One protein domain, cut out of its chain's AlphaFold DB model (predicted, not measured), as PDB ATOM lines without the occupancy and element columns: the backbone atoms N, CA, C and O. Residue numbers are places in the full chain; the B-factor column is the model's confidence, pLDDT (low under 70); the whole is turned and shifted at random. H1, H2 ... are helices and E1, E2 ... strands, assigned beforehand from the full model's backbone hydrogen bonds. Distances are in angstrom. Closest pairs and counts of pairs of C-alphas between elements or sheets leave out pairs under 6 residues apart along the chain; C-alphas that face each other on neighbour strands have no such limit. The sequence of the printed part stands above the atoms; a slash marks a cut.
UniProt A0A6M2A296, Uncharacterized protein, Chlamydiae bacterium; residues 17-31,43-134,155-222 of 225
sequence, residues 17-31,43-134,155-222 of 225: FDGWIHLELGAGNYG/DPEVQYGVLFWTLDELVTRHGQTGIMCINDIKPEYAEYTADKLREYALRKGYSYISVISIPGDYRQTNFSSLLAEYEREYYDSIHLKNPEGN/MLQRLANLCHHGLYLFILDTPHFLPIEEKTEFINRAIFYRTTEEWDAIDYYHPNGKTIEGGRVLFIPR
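What this domain is: This is residues 17 to 31, 43 to 134 and 155 to 222 of the 225 residues of an uncharacterized protein of Chlamydiae bacterium (UniProt A0A6M2A296). A twisted sheet of six strands runs through the middle, with helices H3 and H4 over one face and the short helix H7 on the opposite face. Helix H8 lies off the sheet, beyond its E6 edge, on a loop that returns by a long stretch with no named element, residues 190 to 215. The printed part has 175 residues with eight named helices and six named strands, in the order E1 H1 H2 H3 E2 H4 E3 H5 E4 H6 H7 E5 H8 E6; the class is mixed, helices and strands. The sheet's order is E3 E2 E1 E4 E5 E6, parallel except for antiparallel E6. The whole is compact, with a radius of gyration of the C-alphas of 15.7 A and spans of 46 by 40 by 29 A.

Where its parts are: The strands are E3, residues 96 to 103, 22.5 A long; E2, 65 to 72, 23.3 A; E1, 20 to 25; E4, 125 to 129; E5, 166 to 171; and E6, 216 to 221. C-alpha 20 is at (-43.277, -36.500, 21.715) and C-alpha 221 at (-34.359, -23.483, 11.015). The helices are H4, residues 75 to 92, 25.8 A; H3, 49 to 62, 19.8 A; H8, 180 to 189; H5, 111 to 117; H7, 155 to 160; H1, 27 to 30; H2, 44 to 47; and H6, 131 to 134.

How they stand to each other: In the sheet, these backbone N and O atoms of neighbour strands are within hydrogen-bond range: N 68 and O 98 across E2 and E3, 2.8 A; N 22 and O 67 across E1 and E2, 2.8 A; N 127 and O 23 across E4 and E1, 2.9 A; N 168 and O 126 across E5 and E4, 3.0 A; and N 169 and O 218 across E5 and E6, 2.8 A. E2, H4 and E3 form a strand-helix-strand unit, two parallel neighbour strands with a helix between, its crossover right-handed; E3, H5 and E4 form a split one, also right-handed, with E2 and E1 between its strands. H4 is over E3 at a height of 8.3 A, along it at 6 degrees on the local plane. H3 and H4, on the same face, only just touch, with 3 pairs of C-alphas within 8 A, the closest Phe 52 and Leu 85 at 6.8 A, at a steep tilt of 59 degrees, the same way. H1 touches H4, the closest C-alphas being Gly 28 and Tyr 77, 4.9 A. H7 stands up from the opposite face, over E5; H5 and H6 only graze the sheet, H6 only just on it. H2 and H8 are not on it. Every O i to N i+4 pair is within range in H3, H4, H7 and H8, and 2 of 3 in H5; H1, H2 and H6 are too short for one.

The domain as a whole: The C-alphas of Arg 91 and Asn 188, the farthest apart, are 46.5 A apart. Residues 32 to 42 and 135 to 154 are not printed; the gaps are 10.1 A and 11.5 A. The link H8 to E6 is long. Mean pLDDT of the printed part is 82.1; 41 residues are under 70, among them 172 to 190.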
ATOM      1  N   PHE A  17     -39.308 -44.958  24.180       79.25
ATOM      2  CA  PHE A  17     -40.360 -43.959  24.360       79.25
ATOM      3  C   PHE A  17     -40.873 -43.510  22.985       79.25
ATOM      4  O   PHE A  17     -40.135 -42.882  22.233       79.25
ATOM      5  N   ASP A  18     -42.135 -43.818  22.678       83.38
ATOM      6  CA  ASP A  18     -42.798 -43.482  21.401       83.38
ATOM      7  C   ASP A  18     -43.732 -42.257  21.518       83.38
ATOM      8  O   ASP A  18     -44.742 -42.136  20.831       83.38
ATOM      9  N   GLY A  19     -43.451 -41.363  22.469       91.19
ATOM     10  CA  GLY A  19     -44.166 -40.094  22.610       91.19
ATOM     11  C   GLY A  19     -43.348 -38.916  22.091       91.19
ATOM     12  O   GLY A  19     -42.162 -39.039  21.779       91.19
ATOM     13  N   TRP A  20     -43.971 -37.742  22.052       95.25
ATOM     14  CA  TRP A  20     -43.277 -36.500  21.715       95.25
ATOM     15  C   TRP A  20     -42.508 -35.939  22.917       95.25
ATOM     16  O   TRP A  20     -42.914 -36.108  24.067       95.25
ATOM     17  N   ILE A  21     -41.408 -35.228  22.671       96.25
ATOM     18  CA  ILE A  21     -40.660 -34.481  23.687       96.25
ATOM     19  C   ILE A  21     -40.568 -33.023  23.252       96.25
ATOM     20  O   ILE A  21     -39.971 -32.692  22.228       96.25
ATOM     21  N   HIS A  22     -41.145 -32.144  24.060       96.94
ATOM     22  CA  HIS A  22     -41.151 -30.704  23.856       96.94
ATOM     23  C   HIS A  22     -40.231 -30.006  24.860       96.94
ATOM     24  O   HIS A  22     -40.224 -30.379  26.035       96.94
ATOM     25  N   LEU A  23     -39.514 -28.966  24.429       96.12
ATOM     26  CA  LEU A  23     -38.742 -28.086  25.309       96.12
ATOM     27  C   LEU A  23     -39.247 -26.643  25.243       96.12
ATOM     28  O   LEU A  23     -39.129 -25.973  24.223       96.12
ATOM     29  N   GLU A  24     -39.733 -26.152  26.374       94.00
ATOM     30  CA  GLU A  24     -40.230 -24.794  26.554       94.00
ATOM     31  C   GLU A  24     -39.213 -23.988  27.378       94.00
ATOM     32  O   GLU A  24     -38.973 -24.259  28.559       94.00
ATOM     33  N   LEU A  25     -38.583 -23.005  26.738       90.81
ATOM     34  CA  LEU A  25     -37.512 -22.188  27.301       90.81
ATOM     35  C   LEU A  25     -38.036 -20.836  27.795       90.81
ATOM     36  O   LEU A  25     -38.731 -20.115  27.073       90.81
ATOM     37  N   GLY A  26     -37.610 -20.439  28.998       81.94
ATOM     38  CA  GLY A  26     -37.977 -19.151  29.595       81.94
ATOM     39  C   GLY A  26     -39.398 -19.139  30.155       81.94
ATOM     40  O   GLY A  26     -40.098 -18.131  30.063       81.94
ATOM     41  N   ALA A  27     -39.835 -20.265  30.718       73.38
ATOM     42  CA  ALA A  27     -41.210 -20.468  31.153       73.38
ATOM     43  C   ALA A  27     -41.621 -19.688  32.415       73.38
ATOM     44  O   ALA A  27     -42.802 -19.594  32.736       73.38
ATOM     45  N   GLY A  28     -40.680 -19.052  33.108       62.91
ATOM     46  CA  GLY A  28     -40.970 -18.098  34.175       62.91
ATOM     47  C   GLY A  28     -41.430 -16.727  33.674       62.91
ATOM     48  O   GLY A  28     -41.920 -15.934  34.470       62.91
ATOM     49  N   ASN A  29     -41.325 -16.436  32.371       62.47
ATOM     50  CA  ASN A  29     -41.723 -15.139  31.806       62.47
ATOM     51  C   ASN A  29     -43.247 -14.951  31.651       62.47
ATOM     52  O   ASN A  29     -43.676 -13.861  31.277       62.47
ATOM     53  N   TYR A  30     -44.056 -15.980  31.924       56.44
ATOM     54  CA  TYR A  30     -45.518 -15.950  31.759       56.44
ATOM     55  C   TYR A  30     -46.279 -15.485  33.004       56.44
ATOM     56  O   TYR A  30     -47.436 -15.086  32.919       56.44
ATOM     57  N   GLY A  31     -45.646 -15.529  34.175       52.59
ATOM     58  CA  GLY A  31     -46.285 -15.194  35.442       52.59
ATOM     59  C   GLY A  31     -45.384 -14.331  36.310       52.59
ATOM     60  O   GLY A  31     -44.167 -14.507  36.348       52.59
ATOM     61  N   ASP A  43     -55.870 -14.717  37.605       65.12
ATOM     62  CA  ASP A  43     -56.197 -16.113  37.367       65.12
ATOM     63  C   ASP A  43     -54.986 -16.820  36.714       65.12
ATOM     64  O   ASP A  43     -54.491 -16.347  35.683       65.12
ATOM     65  N   PRO A  44     -54.464 -17.917  37.294       64.88
ATOM     66  CA  PRO A  44     -53.402 -18.704  36.679       64.88
ATOM     67  C   PRO A  44     -53.733 -19.169  35.257       64.88
ATOM     68  O   PRO A  44     -52.816 -19.293  34.454       64.88
ATOM     69  N   GLU A  45     -55.009 -19.389  34.919       66.38
ATOM     70  CA  GLU A  45     -55.417 -19.728  33.547       66.38
ATOM     71  C   GLU A  45     -55.176 -18.581  32.563       66.38
ATOM     72  O   GLU A  45     -54.893 -18.822  31.392       66.38
ATOM     73  N   VAL A  46     -55.189 -17.340  33.046       65.62
ATOM     74  CA  VAL A  46     -54.889 -16.152  32.245       65.62
ATOM     75  C   VAL A  46     -53.376 -15.931  32.144       65.62
ATOM     76  O   VAL A  46     -52.866 -15.710  31.050       65.62
ATOM     77  N   GLN A  47     -52.630 -16.064  33.248       67.81
ATOM     78  CA  GLN A  47     -51.165 -15.884  33.240       67.81
ATOM     79  C   GLN A  47     -50.443 -16.966  32.428       67.81
ATOM     80  O   GLN A  47     -49.579 -16.683  31.602       67.81
ATOM     81  N   TYR A  48     -50.821 -18.225  32.644       76.88
ATOM     82  CA  TYR A  48     -50.217 -19.381  31.988       76.88
ATOM     83  C   TYR A  48     -50.965 -19.787  30.716       76.88
ATOM     84  O   TYR A  48     -50.630 -20.810  30.122       76.88
ATOM     85  N   GLY A  49     -51.936 -18.987  30.257       77.31
ATOM     86  CA  GLY A  49     -52.804 -19.324  29.127       77.31
ATOM     87  C   GLY A  49     -52.028 -19.712  27.871       77.31
ATOM     88  O   GLY A  49     -52.368 -20.686  27.207       77.31
ATOM     89  N   VAL A  50     -50.904 -19.043  27.605       80.25
ATOM     90  CA  VAL A  50     -50.073 -19.359  26.440       80.25
ATOM     91  C   VAL A  50     -49.324 -20.690  26.591       80.25
ATOM     92  O   VAL A  50     -49.069 -21.358  25.597       80.25
ATOM     93  N   LEU A  51     -48.981 -21.107  27.811       87.62
ATOM     94  CA  LEU A  51     -48.395 -22.426  28.077       87.62
ATOM     95  C   LEU A  51     -49.444 -23.537  28.019       87.62
ATOM     96  O   LEU A  51     -49.168 -24.614  27.495       87.62
ATOM     97  N   PHE A  52     -50.647 -23.279  28.530       90.06
ATOM     98  CA  PHE A  52     -51.764 -24.221  28.461       90.06
ATOM     99  C   PHE A  52     -52.216 -24.444  27.020       90.06
ATOM    100  O   PHE A  52     -52.418 -25.586  26.614       90.06
ATOM    101  N   TRP A  53     -52.265 -23.373  26.229       88.81
ATOM    102  CA  TRP A  53     -52.462 -23.456  24.788       88.81
ATOM    103  C   TRP A  53     -51.342 -24.247  24.103       88.81
ATOM    104  O   TRP A  53     -51.651 -25.156  23.340       88.81
ATOM    105  N   THR A  54     -50.060 -23.987  24.422       91.19
ATOM    106  CA  THR A  54     -48.945 -24.780  23.866       91.19
ATOM    107  C   THR A  54     -49.172 -26.275  24.125       91.19
ATOM    108  O   THR A  54     -49.002 -27.088  23.220       91.19
ATOM    109  N   LEU A  55     -49.564 -26.655  25.347       94.25
ATOM    110  CA  LEU A  55     -49.817 -28.056  25.680       94.25
ATOM    111  C   LEU A  55     -50.998 -28.642  24.889       94.25
ATOM    112  O   LEU A  55     -50.880 -29.747  24.363       94.25
ATOM    113  N   ASP A  56     -52.117 -27.922  24.797       94.25
ATOM    114  CA  ASP A  56     -53.288 -28.363  24.026       94.25
ATOM    115  C   ASP A  56     -52.943 -28.570  22.538       94.25
ATOM    116  O   ASP A  56     -53.353 -29.567  21.937       94.25
ATOM    117  N   GLU A  57     -52.130 -27.687  21.961       93.06
ATOM    118  CA  GLU A  57     -51.644 -27.806  20.585       93.06
ATOM    119  C   GLU A  57     -50.720 -29.010  20.390       93.06
ATOM    120  O   GLU A  57     -50.893 -29.776  19.441       93.06
ATOM    121  N   LEU A  58     -49.766 -29.230  21.301       94.44
ATOM    122  CA  LEU A  58     -48.884 -30.401  21.250       94.44
ATOM    123  C   LEU A  58     -49.688 -31.702  21.306       94.44
ATOM    124  O   LEU A  58     -49.448 -32.611  20.511       94.44
ATOM    125  N   VAL A  59     -50.682 -31.767  22.194       95.38
ATOM    126  CA  VAL A  59     -51.580 -32.922  22.303       95.38
ATOM    127  C   VAL A  59     -52.400 -33.115  21.030       95.38
ATOM    128  O   VAL A  59     -52.561 -34.245  20.569       95.38
ATOM    129  N   THR A  60     -52.895 -32.031  20.435       93.88
ATOM    130  CA  THR A  60     -53.676 -32.080  19.192       93.88
ATOM    131  C   THR A  60     -52.843 -32.599  18.019       93.88
ATOM    132  O   THR A  60     -53.328 -33.405  17.227       93.88
ATOM    133  N   ARG A  61     -51.579 -32.179  17.919       92.00
ATOM    134  CA  ARG A  61     -50.679 -32.515  16.803       92.00
ATOM    135  C   ARG A  61     -50.053 -33.897  16.921       92.00
ATOM    136  O   ARG A  61     -49.893 -34.584  15.916       92.00
ATOM    137  N   HIS A  62     -49.669 -34.280  18.134       93.19
ATOM    138  CA  HIS A  62     -48.796 -35.431  18.370       93.19
ATOM    139  C   HIS A  62     -49.429 -36.500  19.274       93.19
ATOM    140  O   HIS A  62     -48.826 -37.543  19.516       93.19
ATOM    141  N   GLY A  63     -50.652 -36.274  19.759       93.25
ATOM    142  CA  GLY A  63     -51.373 -37.195  20.632       93.25
ATOM    143  C   GLY A  63     -51.092 -36.987  22.122       93.25
ATOM    144  O   GLY A  63     -50.353 -36.102  22.544       93.25
ATOM    145  N   GLN A  64     -51.715 -37.821  22.958       93.56
ATOM    146  CA  GLN A  64     -51.747 -37.640  24.417       93.56
ATOM    147  C   GLN A  64     -50.547 -38.226  25.174       93.56
ATOM    148  O   GLN A  64     -50.540 -38.161  26.401       93.56
ATOM    149  N   THR A  65     -49.559 -38.791  24.477       94.94
ATOM    150  CA  THR A  65     -48.352 -39.374  25.080       94.94
ATOM    151  C   THR A  65     -47.160 -38.481  24.787       94.94
ATOM    152  O   THR A  65     -46.746 -38.365  23.635       94.94
ATOM    153  N   GLY A  66     -46.589 -37.865  25.818       95.94
ATOM    154  CA  GLY A  66     -45.560 -36.857  25.614       95.94
ATOM    155  C   GLY A  66     -44.858 -36.399  26.881       95.94
ATOM    156  O   GLY A  66     -45.298 -36.676  27.999       95.94
ATOM    157  N   ILE A  67     -43.753 -35.685  26.699       96.44
ATOM    158  CA  ILE A  67     -42.967 -35.073  27.767       96.44
ATOM    159  C   ILE A  67     -42.827 -33.586  27.467       96.44
ATOM    160  O   ILE A  67     -42.226 -33.198  26.468       96.44
ATOM    161  N   MET A  68     -43.351 -32.747  28.354       96.50
ATOM    162  CA  MET A  68     -43.197 -31.301  28.289       96.50
ATOM    163  C   MET A  68     -42.116 -30.853  29.274       96.50
ATOM    164  O   MET A  68     -42.279 -30.931  30.494       96.50
ATOM    165  N   CYS A  69     -40.993 -30.397  28.735       96.25
ATOM    166  CA  CYS A  69     -39.835 -29.952  29.491       96.25
ATOM    167  C   CYS A  69     -39.892 -28.442  29.703       96.25
ATOM    168  O   CYS A  69     -39.908 -27.685  28.738       96.25
ATOM    169  N   ILE A  70     -39.885 -28.002  30.956       94.75
ATOM    170  CA  ILE A  70     -40.049 -26.603  31.347       94.75
ATOM    171  C   ILE A  70     -38.729 -26.075  31.887       94.75
ATOM    172  O   ILE A  70     -38.281 -26.495  32.954       94.75
ATOM    173  N   ASN A  71     -38.104 -25.146  31.170       93.50
ATOM    174  CA  ASN A  71     -36.860 -24.517  31.592       93.50
ATOM    175  C   ASN A  71     -37.071 -23.059  32.013       93.50
ATOM    176  O   ASN A  71     -37.726 -22.274  31.326       93.50
ATOM    177  N   ASP A  72     -36.430 -22.694  33.120       88.38
ATOM    178  CA  ASP A  72     -36.232 -21.307  33.525       88.38
ATOM    179  C   ASP A  72     -34.900 -21.160  34.268       88.38
ATOM    180  O   ASP A  72     -34.420 -22.107  34.899       88.38
ATOM    181  N   ILE A  73     -34.309 -19.963  34.220       85.12
ATOM    182  CA  ILE A  73     -33.077 -19.654  34.952       85.12
ATOM    183  C   ILE A  73     -33.276 -19.747  36.469       85.12
ATOM    184  O   ILE A  73     -32.338 -20.106  37.183       85.12
ATOM    185  N   LYS A  74     -34.482 -19.439  36.962       84.19
ATOM    186  CA  LYS A  74     -34.849 -19.558  38.373       84.19
ATOM    187  C   LYS A  74     -35.536 -20.898  38.627       84.19
ATOM    188  O   LYS A  74     -36.619 -21.128  38.080       84.19
ATOM    189  N   PRO A  75     -34.961 -21.771  39.474       88.56
ATOM    190  CA  PRO A  75     -35.545 -23.075  39.754       88.56
ATOM    191  C   PRO A  75     -36.992 -23.009  40.235       88.56
ATOM    192  O   PRO A  75     -37.840 -23.738  39.728       88.56
ATOM    193  N   GLU A  76     -37.299 -22.061  41.119       86.19
ATOM    194  CA  GLU A  76     -38.640 -21.881  41.665       86.19
ATOM    195  C   GLU A  76     -39.681 -21.519  40.590       86.19
ATOM    196  O   GLU A  76     -40.858 -21.841  40.740       86.19
ATOM    197  N   TYR A  77     -39.268 -20.879  39.487       84.94
ATOM    198  CA  TYR A  77     -40.172 -20.518  38.390       84.94
ATOM    199  C   TYR A  77     -40.406 -21.711  37.469       84.94
ATOM    200  O   TYR A  77     -41.545 -21.953  37.068       84.94
ATOM    201  N   ALA A  78     -39.353 -22.477  37.168       89.12
ATOM    202  CA  ALA A  78     -39.464 -23.704  36.388       89.12
ATOM    203  C   ALA A  78     -40.362 -24.732  37.097       89.12
ATOM    204  O   ALA A  78     -41.258 -25.302  36.476       89.12
ATOM    205  N   GLU A  79     -40.158 -24.930  38.402       90.50
ATOM    206  CA  GLU A  79     -40.943 -25.860  39.221       90.50
ATOM    207  C   GLU A  79     -42.408 -25.431  39.328       90.50
ATOM    208  O   GLU A  79     -43.298 -26.214  38.998       90.50
ATOM    209  N   TYR A  80     -42.669 -24.171  39.694       88.12
ATOM    210  CA  TYR A  80     -44.039 -23.667  39.818       88.12
ATOM    211  C   TYR A  80     -44.810 -23.755  38.494       88.12
ATOM    212  O   TYR A  80     -45.975 -24.153  38.464       88.12
ATOM    213  N   THR A  81     -44.153 -23.428  37.380       88.62
ATOM    214  CA  THR A  81     -44.762 -23.517  36.047       88.62
ATOM    215  C   THR A  81     -45.057 -24.964  35.658       88.62
ATOM    216  O   THR A  81     -46.142 -25.262  35.153       88.62
ATOM    217  N   ALA A  82     -44.128 -25.883  35.939       93.00
ATOM    218  CA  ALA A  82     -44.343 -27.307  35.720       93.00
ATOM    219  C   ALA A  82     -45.531 -27.829  36.546       93.00
ATOM    220  O   ALA A  82     -46.361 -28.560  36.011       93.00
ATOM    221  N   ASP A  83     -45.673 -27.411  37.806       91.94
ATOM    222  CA  ASP A  83     -46.816 -27.782  38.648       91.94
ATOM    223  C   ASP A  83     -48.148 -27.304  38.063       91.94
ATOM    224  O   ASP A  83     -49.101 -28.082  37.988       91.94
ATOM    225  N   LYS A  84     -48.216 -26.063  37.560       90.75
ATOM    226  CA  LYS A  84     -49.433 -25.545  36.912       90.75
ATOM    227  C   LYS A  84     -49.811 -26.299  35.648       90.75
ATOM    228  O   LYS A  84     -50.994 -26.572  35.439       90.75
ATOM    229  N   LEU A  85     -48.832 -26.716  34.856       92.50
ATOM    230  CA  LEU A  85     -49.072 -27.564  33.691       92.50
ATOM    231  C   LEU A  85     -49.521 -28.979  34.071       92.50
ATOM    232  O   LEU A  85     -50.414 -29.510  33.420       92.50
ATOM    233  N   ARG A  86     -48.978 -29.576  35.142       94.81
ATOM    234  CA  ARG A  86     -49.447 -30.883  35.650       94.81
ATOM    235  C   ARG A  86     -50.895 -30.811  36.122       94.81
ATOM    236  O   ARG A  86     -51.697 -31.670  35.761       94.81
ATOM    237  N   GLU A  87     -51.237 -29.781  36.900       93.44
ATOM    238  CA  GLU A  87     -52.614 -29.527  37.338       93.44
ATOM    239  C   GLU A  87     -53.554 -29.389  36.129       93.44
ATOM    240  O   GLU A  87     -54.621 -30.001  36.109       93.44
ATOM    241  N   TYR A  88     -53.152 -28.621  35.111       93.75
ATOM    242  CA  TYR A  88     -53.940 -28.419  33.895       93.75
ATOM    243  C   TYR A  88     -54.110 -29.712  33.083       93.75
ATOM    244  O   TYR A  88     -55.236 -30.083  32.752       93.75
ATOM    245  N   ALA A  89     -53.024 -30.452  32.836       95.06
ATOM    246  CA  ALA A  89     -53.049 -31.735  32.130       95.06
ATOM    247  C   ALA A  89     -53.997 -32.738  32.808       95.06
ATOM    248  O   ALA A  89     -54.802 -33.385  32.134       95.06
ATOM    249  N   LEU A  90     -53.968 -32.811  34.145       94.62
ATOM    250  CA  LEU A  90     -54.872 -33.658  34.921       94.62
ATOM    251  C   LEU A  90     -56.339 -33.241  34.742       94.62
ATOM    252  O   LEU A  90     -57.183 -34.103  34.499       94.62
ATOM    253  N   ARG A  91     -56.653 -31.937  34.811       94.75
ATOM    254  CA  ARG A  91     -58.021 -31.424  34.589       94.75
ATOM    255  C   ARG A  91     -58.541 -31.737  33.184       94.75
ATOM    256  O   ARG A  91     -59.722 -32.031  33.029       94.75
ATOM    257  N   LYS A  92     -57.668 -31.689  32.176       95.44
ATOM    258  CA  LYS A  92     -57.991 -31.986  30.770       95.44
ATOM    259  C   LYS A  92     -58.055 -33.485  30.458       95.44
ATOM    260  O   LYS A  92     -58.504 -33.859  29.378       95.44
ATOM    261  N   GLY A  93     -57.627 -34.342  31.386       94.81
ATOM    262  CA  GLY A  93     -57.592 -35.794  31.203       94.81
ATOM    263  C   GLY A  93     -56.381 -36.306  30.411       94.81
ATOM    264  O   GLY A  93     -56.381 -37.460  29.983       94.81
ATOM    265  N   TYR A  94     -55.336 -35.492  30.232       94.88
ATOM    266  CA  TYR A  94     -54.107 -35.843  29.510       94.88
ATOM    267  C   TYR A  94     -53.198 -36.747  30.352       94.88
ATOM    268  O   TYR A  94     -52.148 -36.350  30.851       94.88
ATOM    269  N   SER A  95     -53.632 -37.992  30.535       83.62
ATOM    270  CA  SER A  95     -53.083 -38.910  31.542       83.62
ATOM    271  C   SER A  95     -51.689 -39.457  31.209       83.62
ATOM    272  O   SER A  95     -51.032 -40.013  32.086       83.62
ATOM    273  N   TYR A  96     -51.234 -39.306  29.961       92.06
ATOM    274  CA  TYR A  96     -49.937 -39.797  29.483       92.06
ATOM    275  C   TYR A  96     -48.953 -38.666  29.148       92.06
ATOM    276  O   TYR A  96     -47.922 -38.906  28.515       92.06
ATOM    277  N   ILE A  97     -49.242 -37.445  29.610       95.44
ATOM    278  CA  ILE A  97     -48.318 -36.313  29.535       95.44
ATOM    279  C   ILE A  97     -47.511 -36.217  30.827       95.44
ATOM    280  O   ILE A  97     -48.056 -36.009  31.911       95.44
ATOM    281  N   SER A  98     -46.191 -36.323  30.703       95.44
ATOM    282  CA  SER A  98     -45.254 -36.001  31.775       95.44
ATOM    283  C   SER A  98     -44.804 -34.552  31.640       95.44
ATOM    284  O   SER A  98     -44.430 -34.114  30.557       95.44
ATOM    285  N   VAL A  99     -44.794 -33.802  32.737       95.94
ATOM    286  CA  VAL A  99     -44.239 -32.444  32.762       95.94
ATOM    287  C   VAL A  99     -43.042 -32.439  33.698       95.94
ATOM    288  O   VAL A  99     -43.174 -32.799  34.875       95.94
ATOM    289  N   ILE A 100     -41.880 -32.027  33.198       95.25
ATOM    290  CA  ILE A 100     -40.623 -32.020  33.951       95.25
ATOM    291  C   ILE A 100     -40.017 -30.621  33.983       95.25
ATOM    292  O   ILE A 100     -40.013 -29.912  32.983       95.25
ATOM    293  N   SER A 101     -39.501 -30.220  35.139       94.38
ATOM    294  CA  SER A 101     -38.781 -28.957  35.308       94.38
ATOM    295  C   SER A 101     -37.286 -29.180  35.091       94.38
ATOM    296  O   SER A 101     -36.689 -30.042  35.734       94.38
ATOM    297  N   ILE A 102     -36.676 -28.376  34.225       94.06
ATOM    298  CA  ILE A 102     -35.238 -28.363  33.946       94.06
ATOM    299  C   ILE A 102     -34.705 -26.987  34.348       94.06
ATOM    300  O   ILE A 102     -34.591 -26.099  33.502       94.06
ATOM    301  N   PRO A 103     -34.430 -26.753  35.637       90.75
ATOM    302  CA  PRO A 103     -33.976 -25.451  36.093       90.75
ATOM    303  C   PRO A 103     -32.549 -25.160  35.615       90.75
ATOM    304  O   PRO A 103     -31.707 -26.054  35.539       90.75
ATOM    305  N   GLY A 104     -32.267 -23.893  35.330       86.12
ATOM    306  CA  GLY A 104     -30.932 -23.415  34.994       86.12
ATOM    307  C   GLY A 104     -30.883 -22.567  33.733       86.12
ATOM    308  O   GLY A 104     -31.801 -22.533  32.913       86.12
ATOM    309  N   ASP A 105     -29.768 -21.864  33.585       83.56
ATOM    310  CA  ASP A 105     -29.484 -21.038  32.423       83.56
ATOM    311  C   ASP A 105     -29.331 -21.912  31.171       83.56
ATOM    312  O   ASP A 105     -28.334 -22.622  31.024       83.56
ATOM    313  N   TYR A 106     -30.274 -21.822  30.230       84.19
ATOM    314  CA  TYR A 106     -30.238 -22.569  28.969       84.19
ATOM    315  C   TYR A 106     -28.986 -22.287  28.114       84.19
ATOM    316  O   TYR A 106     -28.702 -23.009  27.155       84.19
ATOM    317  N   ARG A 107     -28.186 -21.262  28.451       77.75
ATOM    318  CA  ARG A 107     -26.860 -21.035  27.854       77.75
ATOM    319  C   ARG A 107     -25.818 -22.058  28.309       77.75
ATOM    320  O   ARG A 107     -24.834 -22.262  27.596       77.75
ATOM    321  N   GLN A 108     -26.040 -22.719  29.437       84.12
ATOM    322  CA  GLN A 108     -25.124 -23.676  30.061       84.12
ATOM    323  C   GLN A 108     -25.741 -25.071  30.220       84.12
ATOM    324  O   GLN A 108     -25.006 -26.051  30.295       84.12
ATOM    325  N   THR A 109     -27.070 -25.172  30.246       86.19
ATOM    326  CA  THR A 109     -27.777 -26.448  30.381       86.19
ATOM    327  C   THR A 109     -27.501 -27.375  29.195       86.19
ATOM    328  O   THR A 109     -27.666 -26.997  28.033       86.19
ATOM    329  N   ASN A 110     -27.112 -28.617  29.490       88.88
ATOM    330  CA  ASN A 110     -26.956 -29.669  28.491       88.88
ATOM    331  C   ASN A 110     -28.298 -30.376  28.249       88.88
ATOM    332  O   ASN A 110     -28.593 -31.394  28.864       88.88
ATOM    333  N   PHE A 111     -29.117 -29.845  27.347       91.38
ATOM    334  CA  PHE A 111     -30.421 -30.438  27.031       91.38
ATOM    335  C   PHE A 111     -30.336 -31.774  26.278       91.38
ATOM    336  O   PHE A 111     -31.327 -32.502  26.237       91.38
ATOM    337  N   SER A 112     -29.182 -32.120  25.700       88.50
ATOM    338  CA  SER A 112     -28.994 -33.391  24.991       88.50
ATOM    339  C   SER A 112     -28.907 -34.586  25.941       88.50
ATOM    340  O   SER A 112     -29.285 -35.686  25.555       88.50
ATOM    341  N   SER A 113     -28.451 -34.395  27.188       87.62
ATOM    342  CA  SER A 113     -28.405 -35.499  28.157       87.62
ATOM    343  C   SER A 113     -29.799 -36.017  28.490       87.62
ATOM    344  O   SER A 113     -29.972 -37.217  28.642       87.62
ATOM    345  N   LEU A 114     -30.791 -35.123  28.534       86.62
ATOM    346  CA  LEU A 114     -32.177 -35.514  28.754       86.62
ATOM    347  C   LEU A 114     -32.712 -36.352  27.589       86.62
ATOM    348  O   LEU A 114     -33.342 -37.373  27.820       86.62
ATOM    349  N   LEU A 115     -32.445 -35.953  26.344       89.00
ATOM    350  CA  LEU A 115     -32.866 -36.729  25.174       89.00
ATOM    351  C   LEU A 115     -32.272 -38.145  25.189       89.00
ATOM    352  O   LEU A 115     -32.974 -39.105  24.874       89.00
ATOM    353  N   ALA A 116     -31.022 -38.287  25.641       88.75
ATOM    354  CA  ALA A 116     -30.368 -39.585  25.781       88.75
ATOM    355  C   ALA A 116     -31.068 -40.511  26.795       88.75
ATOM    356  O   ALA A 116     -31.075 -41.721  26.588       88.75
ATOM    357  N   GLU A 117     -31.705 -39.974  27.845       88.44
ATOM    358  CA  GLU A 117     -32.513 -40.771  28.793       88.44
ATOM    359  C   GLU A 117     -33.745 -41.414  28.137       88.44
ATOM    360  O   GLU A 117     -34.276 -42.399  28.652       88.44
ATOM    361  N   TYR A 118     -34.185 -40.868  27.001       87.12
ATOM    362  CA  TYR A 118     -35.313 -41.361  26.212       87.12
ATOM    363  C   TYR A 118     -34.880 -41.988  24.884       87.12
ATOM    364  O   TYR A 118     -35.737 -42.255  24.048       87.12
ATOM    365  N   GLU A 119     -33.576 -42.219  24.685       89.62
ATOM    366  CA  GLU A 119     -33.007 -42.752  23.437       89.62
ATOM    367  C   GLU A 119     -33.360 -41.894  22.203       89.62
ATOM    368  O   GLU A 119     -33.579 -42.393  21.100       89.62
ATOM    369  N   ARG A 120     -33.422 -40.570  22.392       89.44
ATOM    370  CA  ARG A 120     -33.738 -39.584  21.351       89.44
ATOM    371  C   ARG A 120     -32.510 -38.753  21.000       89.44
ATOM    372  O   ARG A 120     -31.671 -38.459  21.848       89.44
ATOM    373  N   GLU A 121     -32.441 -38.320  19.745       92.56
ATOM    374  CA  GLU A 121     -31.434 -37.355  19.283       92.56
ATOM    375  C   GLU A 121     -31.966 -35.916  19.246       92.56
ATOM    376  O   GLU A 121     -31.186 -34.973  19.387       92.56
ATOM    377  N   TYR A 122     -33.285 -35.742  19.097       95.25
ATOM    378  CA  TYR A 122     -33.928 -34.439  18.932       95.25
ATOM    379  C   TYR A 122     -35.225 -34.336  19.736       95.25
ATOM    380  O   TYR A 122     -35.928 -35.327  19.949       95.25
ATOM    381  N   TYR A 123     -35.549 -33.108  20.132       96.06
ATOM    382  CA  TYR A 123     -36.890 -32.710  20.548       96.06
ATOM    383  C   TYR A 123     -37.802 -32.599  19.322       96.06
ATOM    384  O   TYR A 123     -37.370 -32.173  18.245       96.06
ATOM    385  N   ASP A 124     -39.080 -32.914  19.506       94.94
ATOM    386  CA  ASP A 124     -40.109 -32.777  18.471       94.94
ATOM    387  C   ASP A 124     -40.450 -31.303  18.220       94.94
ATOM    388  O   ASP A 124     -40.734 -30.906  17.093       94.94
ATOM    389  N   SER A 125     -40.357 -30.464  19.253       94.94
ATOM    390  CA  SER A 125     -40.473 -29.008  19.134       94.94
ATOM    391  C   SER A 125     -39.763 -28.294  20.281       94.94
ATOM    392  O   SER A 125     -39.674 -28.806  21.400       94.94
ATOM    393  N   ILE A 126     -39.254 -27.092  19.998       95.50
ATOM    394  CA  ILE A 126     -38.600 -26.235  20.992       95.50
ATOM    395  C   ILE A 126     -39.133 -24.822  20.857       95.50
ATOM    396  O   ILE A 126     -39.037 -24.216  19.788       95.50
ATOM    397  N   HIS A 127     -39.668 -24.295  21.950       93.06
ATOM    398  CA  HIS A 127     -40.194 -22.942  22.022       93.06
ATOM    399  C   HIS A 127     -39.338 -22.086  22.941       93.06
ATOM    400  O   HIS A 127     -38.847 -22.535  23.975       93.06
ATOM    401  N   LEU A 128     -39.180 -20.823  22.570       88.25
ATOM    402  CA  LEU A 128     -38.556 -19.804  23.395       88.25
ATOM    403  C   LEU A 128     -39.423 -18.552  23.357       88.25
ATOM    404  O   LEU A 128     -39.639 -17.968  22.291       88.25
ATOM    405  N   LYS A 129     -39.909 -18.124  24.522       79.12
ATOM    406  CA  LYS A 129     -40.814 -16.972  24.611       79.12
ATOM    407  C   LYS A 129     -40.117 -15.734  25.145       79.12
ATOM    408  O   LYS A 129     -39.274 -15.803  26.037       79.12
ATOM    409  N   ASN A 130     -40.482 -14.589  24.566       71.31
ATOM    410  CA  ASN A 130     -39.883 -13.281  24.828       71.31
ATOM    411  C   ASN A 130     -38.340 -13.299  24.912       71.31
ATOM    412  O   ASN A 130     -37.774 -12.873  25.924       71.31
ATOM    413  N   PRO A 131     -37.632 -13.738  23.848       67.62
ATOM    414  CA  PRO A 131     -36.166 -13.778  23.852       67.62
ATOM    415  C   PRO A 131     -35.510 -12.427  24.203       67.62
ATOM    416  O   PRO A 131     -34.408 -12.398  24.742       67.62
ATOM    417  N   GLU A 132     -36.171 -11.292  23.961       61.72
ATOM    418  CA  GLU A 132     -35.628  -9.949  24.226       61.72
ATOM    419  C   GLU A 132     -35.101  -9.765  25.637       61.72
ATOM    420  O   GLU A 132     -33.989  -9.274  25.806       61.72
ATOM    421  N   GLY A 133     -35.868 -10.174  26.650       58.59
ATOM    422  CA  GLY A 133     -35.470  -9.996  28.045       58.59
ATOM    423  C   GLY A 133     -34.170 -10.730  28.373       58.59
ATOM    424  O   GLY A 133     -33.345 -10.220  29.131       58.59
ATOM    425  N   ASN A 134     -33.960 -11.883  27.737       60.34
ATOM    426  CA  ASN A 134     -32.859 -12.786  28.042       60.34
ATOM    427  C   ASN A 134     -31.629 -12.586  27.143       60.34
ATOM    428  O   ASN A 134     -30.507 -12.854  27.570       60.34
ATOM    429  N   MET A 155     -25.939 -19.014  19.980       85.81
ATOM    430  CA  MET A 155     -26.755 -19.571  21.051       85.81
ATOM    431  C   MET A 155     -28.123 -20.048  20.548       85.81
ATOM    432  O   MET A 155     -28.506 -21.185  20.812       85.81
ATOM    433  N   LEU A 156     -28.848 -19.203  19.812       88.19
ATOM    434  CA  LEU A 156     -30.150 -19.550  19.245       88.19
ATOM    435  C   LEU A 156     -30.037 -20.712  18.249       88.19
ATOM    436  O   LEU A 156     -30.865 -21.615  18.289       88.19
ATOM    437  N   GLN A 157     -28.980 -20.747  17.434       90.94
ATOM    438  CA  GLN A 157     -28.705 -21.849  16.515       90.94
ATOM    439  C   GLN A 157     -28.407 -23.144  17.266       90.94
ATOM    440  O   GLN A 157     -28.920 -24.202  16.920       90.94
ATOM    441  N   ARG A 158     -27.620 -23.078  18.346       91.19
ATOM    442  CA  ARG A 158     -27.362 -24.244  19.197       91.19
ATOM    443  C   ARG A 158     -28.654 -24.815  19.779       91.19
ATOM    444  O   ARG A 158     -28.777 -26.030  19.863       91.19
ATOM    445  N   LEU A 159     -29.598 -23.957  20.169       92.69
ATOM    446  CA  LEU A 159     -30.922 -24.382  20.624       92.69
ATOM    447  C   LEU A 159     -31.761 -24.952  19.471       92.69
ATOM    448  O   LEU A 159     -32.362 -26.004  19.642       92.69
ATOM    449  N   ALA A 160     -31.758 -24.323  18.292       94.12
ATOM    450  CA  ALA A 160     -32.448 -24.834  17.105       94.12
ATOM    451  C   ALA A 160     -31.946 -26.229  16.693       94.12
ATOM    452  O   ALA A 160     -32.744 -27.081  16.318       94.12
ATOM    453  N   ASN A 161     -30.648 -26.498  16.853       93.94
ATOM    454  CA  ASN A 161     -30.027 -27.786  16.528       93.94
ATOM    455  C   ASN A 161     -30.471 -28.948  17.424       93.94
ATOM    456  O   ASN A 161     -30.188 -30.101  17.102       93.94
ATOM    457  N   LEU A 162     -31.159 -28.665  18.532       94.44
ATOM    458  CA  LEU A 162     -31.759 -29.685  19.388       94.44
ATOM    459  C   LEU A 162     -33.093 -30.212  18.822       94.44
ATOM    460  O   LEU A 162     -33.639 -31.163  19.370       94.44
ATOM    461  N   CYS A 163     -33.627 -29.626  17.745       95.00
ATOM    462  CA  CYS A 163     -34.880 -30.022  17.100       95.00
ATOM    463  C   CYS A 163     -34.673 -30.294  15.606       95.00
ATOM    464  O   CYS A 163     -33.837 -29.664  14.960       95.00
ATOM    465  N   HIS A 164     -35.459 -31.209  15.032       89.06
ATOM    466  CA  HIS A 164     -35.439 -31.460  13.587       89.06
ATOM    467  C   HIS A 164     -35.877 -30.243  12.771       89.06
ATOM    468  O   HIS A 164     -35.260 -29.939  11.752       89.06
ATOM    469  N   HIS A 165     -36.925 -29.559  13.222       90.06
ATOM    470  CA  HIS A 165     -37.473 -28.403  12.525       90.06
ATOM    471  C   HIS A 165     -36.650 -27.155  12.850       90.06
ATOM    472  O   HIS A 165     -36.176 -26.461  11.952       90.06
ATOM    473  N   GLY A 166     -36.392 -26.911  14.131       94.12
ATOM    474  CA  GLY A 166     -35.615 -25.767  14.586       94.12
ATOM    475  C   GLY A 166     -36.203 -25.170  15.856       94.12
ATOM    476  O   GLY A 166     -36.773 -25.875  16.683       94.12
ATOM    477  N   LEU A 167     -36.054 -23.859  16.016       93.88
ATOM    478  CA  LEU A 167     -36.494 -23.124  17.199       93.88
ATOM    479  C   LEU A 167     -37.634 -22.163  16.852       93.88
ATOM    480  O   LEU A 167     -37.470 -21.304  15.983       93.88
ATOM    481  N   TYR A 168     -38.746 -22.251  17.583       91.94
ATOM    482  CA  TYR A 168     -39.853 -21.300  17.477       91.94
ATOM    483  C   TYR A 168     -39.730 -20.221  18.549       91.94
ATOM    484  O   TYR A 168     -39.633 -20.494  19.747       91.94
ATOM    485  N   LEU A 169     -39.730 -18.973  18.105       87.69
ATOM    486  CA  LEU A 169     -39.620 -17.785  18.932       87.69
ATOM    487  C   LEU A 169     -40.986 -17.121  19.023       87.69
ATOM    488  O   LEU A 169     -41.452 -16.523  18.054       87.69
ATOM    489  N   PHE A 170     -41.609 -17.184  20.190       82.69
ATOM    490  CA  PHE A 170     -42.872 -16.499  20.431       82.69
ATOM    491  C   PHE A 170     -42.596 -15.105  20.993       82.69
ATOM    492  O   PHE A 170     -42.047 -14.943  22.088       82.69
ATOM    493  N   ILE A 171     -42.982 -14.096  20.223       77.31
ATOM    494  CA  ILE A 171     -42.805 -12.681  20.535       77.31
ATOM    495  C   ILE A 171     -44.142 -12.158  21.051       77.31
ATOM    496  O   ILE A 171     -45.071 -11.958  20.266       77.31
ATOM    497  N   LEU A 172     -44.231 -11.966  22.368       68.00
ATOM    498  CA  LEU A 172     -45.469 -11.581  23.046       68.00
ATOM    499  C   LEU A 172     -45.527 -10.082  23.348       68.00
ATOM    500  O   LEU A 172     -46.613  -9.533  23.333       68.00
ATOM    501  N   ASP A 173     -44.398  -9.406  23.595       60.72
ATOM    502  CA  ASP A 173     -44.358  -7.960  23.877       60.72
ATOM    503  C   ASP A 173     -43.180  -7.306  23.148       60.72
ATOM    504  O   ASP A 173     -42.073  -7.260  23.666       60.72
ATOM    505  N   THR A 174     -43.408  -6.861  21.909       56.66
ATOM    506  CA  THR A 174     -42.945  -5.576  21.346       56.66
ATOM    507  C   THR A 174     -42.933  -5.600  19.805       56.66
ATOM    508  O   THR A 174     -42.745  -6.634  19.162       56.66
ATOM    509  N   PRO A 175     -43.015  -4.422  19.158       52.72
ATOM    510  CA  PRO A 175     -42.618  -4.260  17.765       52.72
ATOM    511  C   PRO A 175     -41.087  -4.230  17.553       52.72
ATOM    512  O   PRO A 175     -40.666  -4.033  16.412       52.72
ATOM    513  N   HIS A 176     -40.234  -4.397  18.580       53.09
ATOM    514  CA  HIS A 176     -38.775  -4.164  18.531       53.09
ATOM    515  C   HIS A 176     -37.885  -5.387  18.826       53.09
ATOM    516  O   HIS A 176     -36.673  -5.216  18.907       53.09
ATOM    517  N   PHE A 177     -38.463  -6.592  18.840       57.88
ATOM    518  CA  PHE A 177     -37.795  -7.893  18.996       57.88
ATOM    519  C   PHE A 177     -36.419  -8.046  18.353       57.88
ATOM    520  O   PHE A 177     -35.453  -8.452  18.996       57.88
ATOM    521  N   LEU A 178     -36.328  -7.695  17.076       61.34
ATOM    522  CA  LEU A 178     -35.079  -7.716  16.335       61.34
ATOM    523  C   LEU A 178     -34.468  -6.308  16.313       61.34
ATOM    524  O   LEU A 178     -35.202  -5.345  16.036       61.34
ATOM    525  N   PRO A 179     -33.139  -6.169  16.501       59.88
ATOM    526  CA  PRO A 179     -32.431  -4.943  16.147       59.88
ATOM    527  C   PRO A 179     -32.832  -4.477  14.739       59.88
ATOM    528  O   PRO A 179     -33.102  -5.296  13.858       59.88
ATOM    529  N   ILE A 180     -32.898  -3.164  14.507       60.12
ATOM    530  CA  ILE A 180     -33.356  -2.592  13.224       60.12
ATOM    531  C   ILE A 180     -32.517  -3.128  12.052       60.12
ATOM    532  O   ILE A 180     -33.036  -3.390  10.965       60.12
ATOM    533  N   GLU A 181     -31.235  -3.371  12.294       60.62
ATOM    534  CA  GLU A 181     -30.291  -3.961  11.354       60.62
ATOM    535  C   GLU A 181     -30.660  -5.413  11.006       60.62
ATOM    536  O   GLU A 181     -30.615  -5.789   9.836       60.62
ATOM    537  N   GLU A 182     -31.103  -6.212  11.984       61.59
ATOM    538  CA  GLU A 182     -31.599  -7.576  11.748       61.59
ATOM    539  C   GLU A 182     -32.946  -7.571  11.025       61.59
ATOM    540  O   GLU A 182     -33.167  -8.420  10.169       61.59
ATOM    541  N   LYS A 183     -33.824  -6.592  11.288       59.62
ATOM    542  CA  LYS A 183     -35.070  -6.414  10.517       59.62
ATOM    543  C   LYS A 183     -34.789  -6.088   9.053       59.62
ATOM    544  O   LYS A 183     -35.480  -6.574   8.166       59.62
ATOM    545  N   THR A 184     -33.763  -5.281   8.800       53.34
ATOM    546  CA  THR A 184     -33.364  -4.894   7.441       53.34
ATOM    547  C   THR A 184     -32.699  -6.065   6.705       53.34
ATOM    548  O   THR A 184     -32.920  -6.251   5.511       53.34
ATOM    549  N   GLU A 185     -31.937  -6.906   7.409       52.59
ATOM    550  CA  GLU A 185     -31.400  -8.169   6.878       52.59
ATOM    551  C   GLU A 185     -32.505  -9.218   6.647       52.59
ATOM    552  O   GLU A 185     -32.494  -9.904   5.626       52.59
ATOM    553  N   PHE A 186     -33.499  -9.287   7.542       54.84
ATOM    554  CA  PHE A 186     -34.689 -10.137   7.437       54.84
ATOM    555  C   PHE A 186     -35.511  -9.804   6.191       54.84
ATOM    556  O   PHE A 186     -35.761 -10.692   5.380       54.84
ATOM    557  N   ILE A 187     -35.851  -8.524   5.998       46.53
ATOM    558  CA  ILE A 187     -36.642  -8.044   4.853       46.53
ATOM    559  C   ILE A 187     -35.929  -8.319   3.526       46.53
ATOM    560  O   ILE A 187     -36.578  -8.653   2.540       46.53
ATOM    561  N   ASN A 188     -34.601  -8.202   3.491       46.34
ATOM    562  CA  ASN A 188     -33.863  -8.313   2.236       46.34
ATOM    563  C   ASN A 188     -33.382  -9.734   1.912       46.34
ATOM    564  O   ASN A 188     -33.033  -9.977   0.758       46.34
ATOM    565  N   ARG A 189     -33.282 -10.656   2.891       51.88
ATOM    566  CA  ARG A 189     -32.635 -11.965   2.658       51.88
ATOM    567  C   ARG A 189     -33.211 -13.186   3.400       51.88
ATOM    568  O   ARG A 189     -32.819 -14.289   3.036       51.88
ATOM    569  N   ALA A 190     -34.085 -13.037   4.405       57.41
ATOM    570  CA  ALA A 190     -34.717 -14.153   5.148       57.41
ATOM    571  C   ALA A 190     -33.763 -15.301   5.585       57.41
ATOM    572  O   ALA A 190     -34.108 -16.481   5.534       57.41
ATOM    573  N   ILE A 191     -32.533 -14.958   5.981       71.44
ATOM    574  CA  ILE A 191     -31.450 -15.938   6.152       71.44
ATOM    575  C   ILE A 191     -31.583 -16.712   7.471       71.44
ATOM    576  O   ILE A 191     -31.595 -17.940   7.460       71.44
ATOM    577  N   PHE A 192     -31.698 -15.992   8.591       77.62
ATOM    578  CA  PHE A 192     -31.579 -16.573   9.934       77.62
ATOM    579  C   PHE A 192     -32.928 -16.749  10.650       77.62
ATOM    580  O   PHE A 192     -33.193 -17.798  11.222       77.62
ATOM    581  N   TYR A 193     -33.812 -15.749  10.571       80.94
ATOM    582  CA  TYR A 193     -35.190 -15.845  11.068       80.94
ATOM    583  C   TYR A 193     -36.158 -15.952   9.893       80.94
ATOM    584  O   TYR A 193     -35.943 -15.323   8.852       80.94
ATOM    585  N   ARG A 194     -37.253 -16.686  10.080       83.50
ATOM    586  CA  ARG A 194     -38.340 -16.870   9.111       83.50
ATOM    587  C   ARG A 194     -39.694 -16.694   9.795       83.50
ATOM    588  O   ARG A 194     -39.804 -16.873  11.005       83.50
ATOM    589  N   THR A 195     -40.717 -16.335   9.029       81.19
ATOM    590  CA  THR A 195     -42.106 -16.523   9.465       81.19
ATOM    591  C   THR A 195     -42.465 -18.001   9.376       81.19
ATOM    592  O   THR A 195     -41.888 -18.731   8.570       81.19
ATOM    593  N   THR A 196     -43.421 -18.436  10.188       83.81
ATOM    594  CA  THR A 196     -43.973 -19.789  10.132       83.81
ATOM    595  C   THR A 196     -45.494 -19.730  10.197       83.81
ATOM    596  O   THR A 196     -46.046 -18.818  10.808       83.81
ATOM    597  N   GLU A 197     -46.141 -20.693   9.550       84.94
ATOM    598  CA  GLU A 197     -47.579 -20.969   9.672       84.94
ATOM    599  C   GLU A 197     -47.828 -22.197  10.557       84.94
ATOM    600  O   GLU A 197     -48.966 -22.574  10.803       84.94
ATOM    601  N   GLU A 198     -46.764 -22.848  11.037       85.88
ATOM    602  CA  GLU A 198     -46.901 -24.051  11.850       85.88
ATOM    603  C   GLU A 198     -47.446 -23.733  13.235       85.88
ATOM    604  O   GLU A 198     -48.119 -24.575  13.810       85.88
ATOM    605  N   TRP A 199     -47.173 -22.555  13.791       86.94
ATOM    606  CA  TRP A 199     -47.642 -22.162  15.117       86.94
ATOM    607  C   TRP A 199     -48.313 -20.804  15.053       86.94
ATOM    608  O   TRP A 199     -47.708 -19.829  14.601       86.94
ATOM    609  N   ASP A 200     -49.537 -20.746  15.566       82.81
ATOM    610  CA  ASP A 200     -50.274 -19.500  15.649       82.81
ATOM    611  C   ASP A 200     -49.742 -18.623  16.780       82.81
ATOM    612  O   ASP A 200     -49.307 -19.085  17.840       82.81
ATOM    613  N   ALA A 201     -49.793 -17.316  16.553       73.94
ATOM    614  CA  ALA A 201     -49.664 -16.376  17.642       73.94
ATOM    615  C   ALA A 201     -50.985 -16.303  18.402       73.94
ATOM    616  O   ALA A 201     -52.052 -16.205  17.801       73.94
ATOM    617  N   ILE A 202     -50.894 -16.290  19.725       74.06
ATOM    618  CA  ILE A 202     -52.046 -16.097  20.599       74.06
ATOM    619  C   ILE A 202     -51.841 -14.871  21.473       74.06
ATOM    620  O   ILE A 202     -50.705 -14.467  21.746       74.06
ATOM    621  N   ASP A 203     -52.951 -14.289  21.905       74.12
ATOM    622  CA  ASP A 203     -52.929 -13.114  22.760       74.12
ATOM    623  C   ASP A 203     -52.283 -13.443  24.105       74.12
ATOM    624  O   ASP A 203     -52.523 -14.496  24.708       74.12
ATOM    625  N   TYR A 204     -51.456 -12.519  24.586       72.50
ATOM    626  CA  TYR A 204     -50.827 -12.638  25.893       72.50
ATOM    627  C   TYR A 204     -51.480 -11.694  26.888       72.50
ATOM    628  O   TYR A 204     -51.551 -10.485  26.671       72.50
ATOM    629  N   TYR A 205     -51.907 -12.242  28.018       69.94
ATOM    630  CA  TYR A 205     -52.519 -11.483  29.094       69.94
ATOM    631  C   TYR A 205     -51.497 -11.277  30.206       69.94
ATOM    632  O   TYR A 205     -51.149 -12.199  30.943       69.94
ATOM    633  N   HIS A 206     -51.000 -10.049  30.336       66.00
ATOM    634  CA  HIS A 206     -50.078  -9.719  31.408       66.00
ATOM    635  C   HIS A 206     -50.760  -9.840  32.781       66.00
ATOM    636  O   HIS A 206     -51.919  -9.447  32.937       66.00
ATOM    637  N   PRO A 207     -49.993 -10.196  33.829       58.97
ATOM    638  CA  PRO A 207     -50.450 -10.142  35.219       58.97
ATOM    639  C   PRO A 207     -51.004  -8.780  35.672       58.97
ATOM    640  O   PRO A 207     -51.764  -8.714  36.631       58.97
ATOM    641  N   ASN A 208     -50.633  -7.688  34.997       62.56
ATOM    642  CA  ASN A 208     -51.116  -6.335  35.291       62.56
ATOM    643  C   ASN A 208     -52.433  -5.971  34.573       62.56
ATOM    644  O   ASN A 208     -52.844  -4.813  34.628       62.56
ATOM    645  N   GLY A 209     -53.065  -6.925  33.879       64.56
ATOM    646  CA  GLY A 209     -54.321  -6.733  33.151       64.56
ATOM    647  C   GLY A 209     -54.176  -6.165  31.734       64.56
ATOM    648  O   GLY A 209     -55.188  -5.943  31.074       64.56
ATOM    649  N   LYS A 210     -52.952  -5.926  31.239       69.81
ATOM    650  CA  LYS A 210     -52.714  -5.558  29.833       69.81
ATOM    651  C   LYS A 210     -52.818  -6.799  28.944       69.81
ATOM    652  O   LYS A 210     -52.076  -7.756  29.138       69.81
ATOM    653  N   THR A 211     -53.652  -6.742  27.916       70.69
ATOM    654  CA  THR A 211     -53.655  -7.735  26.833       70.69
ATOM    655  C   THR A 211     -52.720  -7.270  25.725       70.69
ATOM    656  O   THR A 211     -52.709  -6.088  25.370       70.69
ATOM    657  N   ILE A 212     -51.915  -8.179  25.186       69.94
ATOM    658  CA  ILE A 212     -51.135  -7.947  23.977       69.94
ATOM    659  C   ILE A 212     -51.731  -8.800  22.874       69.94
ATOM    660  O   ILE A 212     -51.555 -10.017  22.853       69.94
ATOM    661  N   GLU A 213     -52.447  -8.120  21.987       69.38
ATOM    662  CA  GLU A 213     -53.057  -8.711  20.806       69.38
ATOM    663  C   GLU A 213     -52.043  -8.780  19.659       69.38
ATOM    664  O   GLU A 213     -51.233  -7.865  19.469       69.38
ATOM    665  N   GLY A 214     -52.101  -9.853  18.869       62.81
ATOM    666  CA  GLY A 214     -51.310  -9.959  17.639       62.81
ATOM    667  C   GLY A 214     -49.818 -10.211  17.873       62.81
ATOM    668  O   GLY A 214     -48.962  -9.577  17.241       62.81
ATOM    669  N   GLY A 215     -49.502 -11.153  18.770       71.12
ATOM    670  CA  GLY A 215     -48.157 -11.714  18.894       71.12
ATOM    671  C   GLY A 215     -47.617 -12.238  17.553       71.12
ATOM    672  O   GLY A 215     -48.316 -12.299  16.541       71.12
ATOM    673  N   ARG A 216     -46.342 -12.623  17.517       79.00
ATOM    674  CA  ARG A 216     -45.735 -13.227  16.319       79.00
ATOM    675  C   ARG A 216     -44.902 -14.438  16.684       79.00
ATOM    676  O   ARG A 216     -44.172 -14.398  17.671       79.00
ATOM    677  N   VAL A 217     -44.960 -15.466  15.843       84.31
ATOM    678  CA  VAL A 217     -44.037 -16.597  15.916       84.31
ATOM    679  C   VAL A 217     -43.006 -16.455  14.803       84.31
ATOM    680  O   VAL A 217     -43.337 -16.435  13.617       84.31
ATOM    681  N   LEU A 218     -41.743 -16.301  15.194       86.81
ATOM    682  CA  LEU A 218     -40.617 -16.454  14.279       86.81
ATOM    683  C   LEU A 218     -40.037 -17.852  14.416       86.81
ATOM    684  O   LEU A 218     -40.197 -18.521  15.431       86.81
ATOM    685  N   PHE A 219     -39.320 -18.273  13.393       89.69
ATOM    686  CA  PHE A 219     -38.726 -19.589  13.307       89.69
ATOM    687  C   PHE A 219     -37.264 -19.472  12.881       89.69
ATOM    688  O   PHE A 219     -36.946 -18.734  11.947       89.69
ATOM    689  N   ILE A 220     -36.379 -20.189  13.569       90.81
ATOM    690  CA  ILE A 220     -34.980 -20.370  13.175       90.81
ATOM    691  C   ILE A 220     -34.824 -21.830  12.750       90.81
ATOM    692  O   ILE A 220     -34.926 -22.706  13.613       90.81
ATOM    693  N   PRO A 221     -34.581 -22.117  11.458       90.62
ATOM    694  CA  PRO A 221     -34.359 -23.483  11.015       90.62
ATOM    695  C   PRO A 221     -33.057 -24.036  11.600       90.62
ATOM    696  O   PRO A 221     -32.086 -23.309  11.819       90.62
ATOM    697  N   ARG A 222     -33.009 -25.353  11.790       89.12
ATOM    698  CA  ARG A 222     -31.796 -26.058  12.226       89.12
ATOM    699  C   ARG A 222     -30.563 -25.761  11.357       89.12
ATOM    700  O   ARG A 222     -29.458 -25.678  11.874       89.12
TER     701      ARG A 222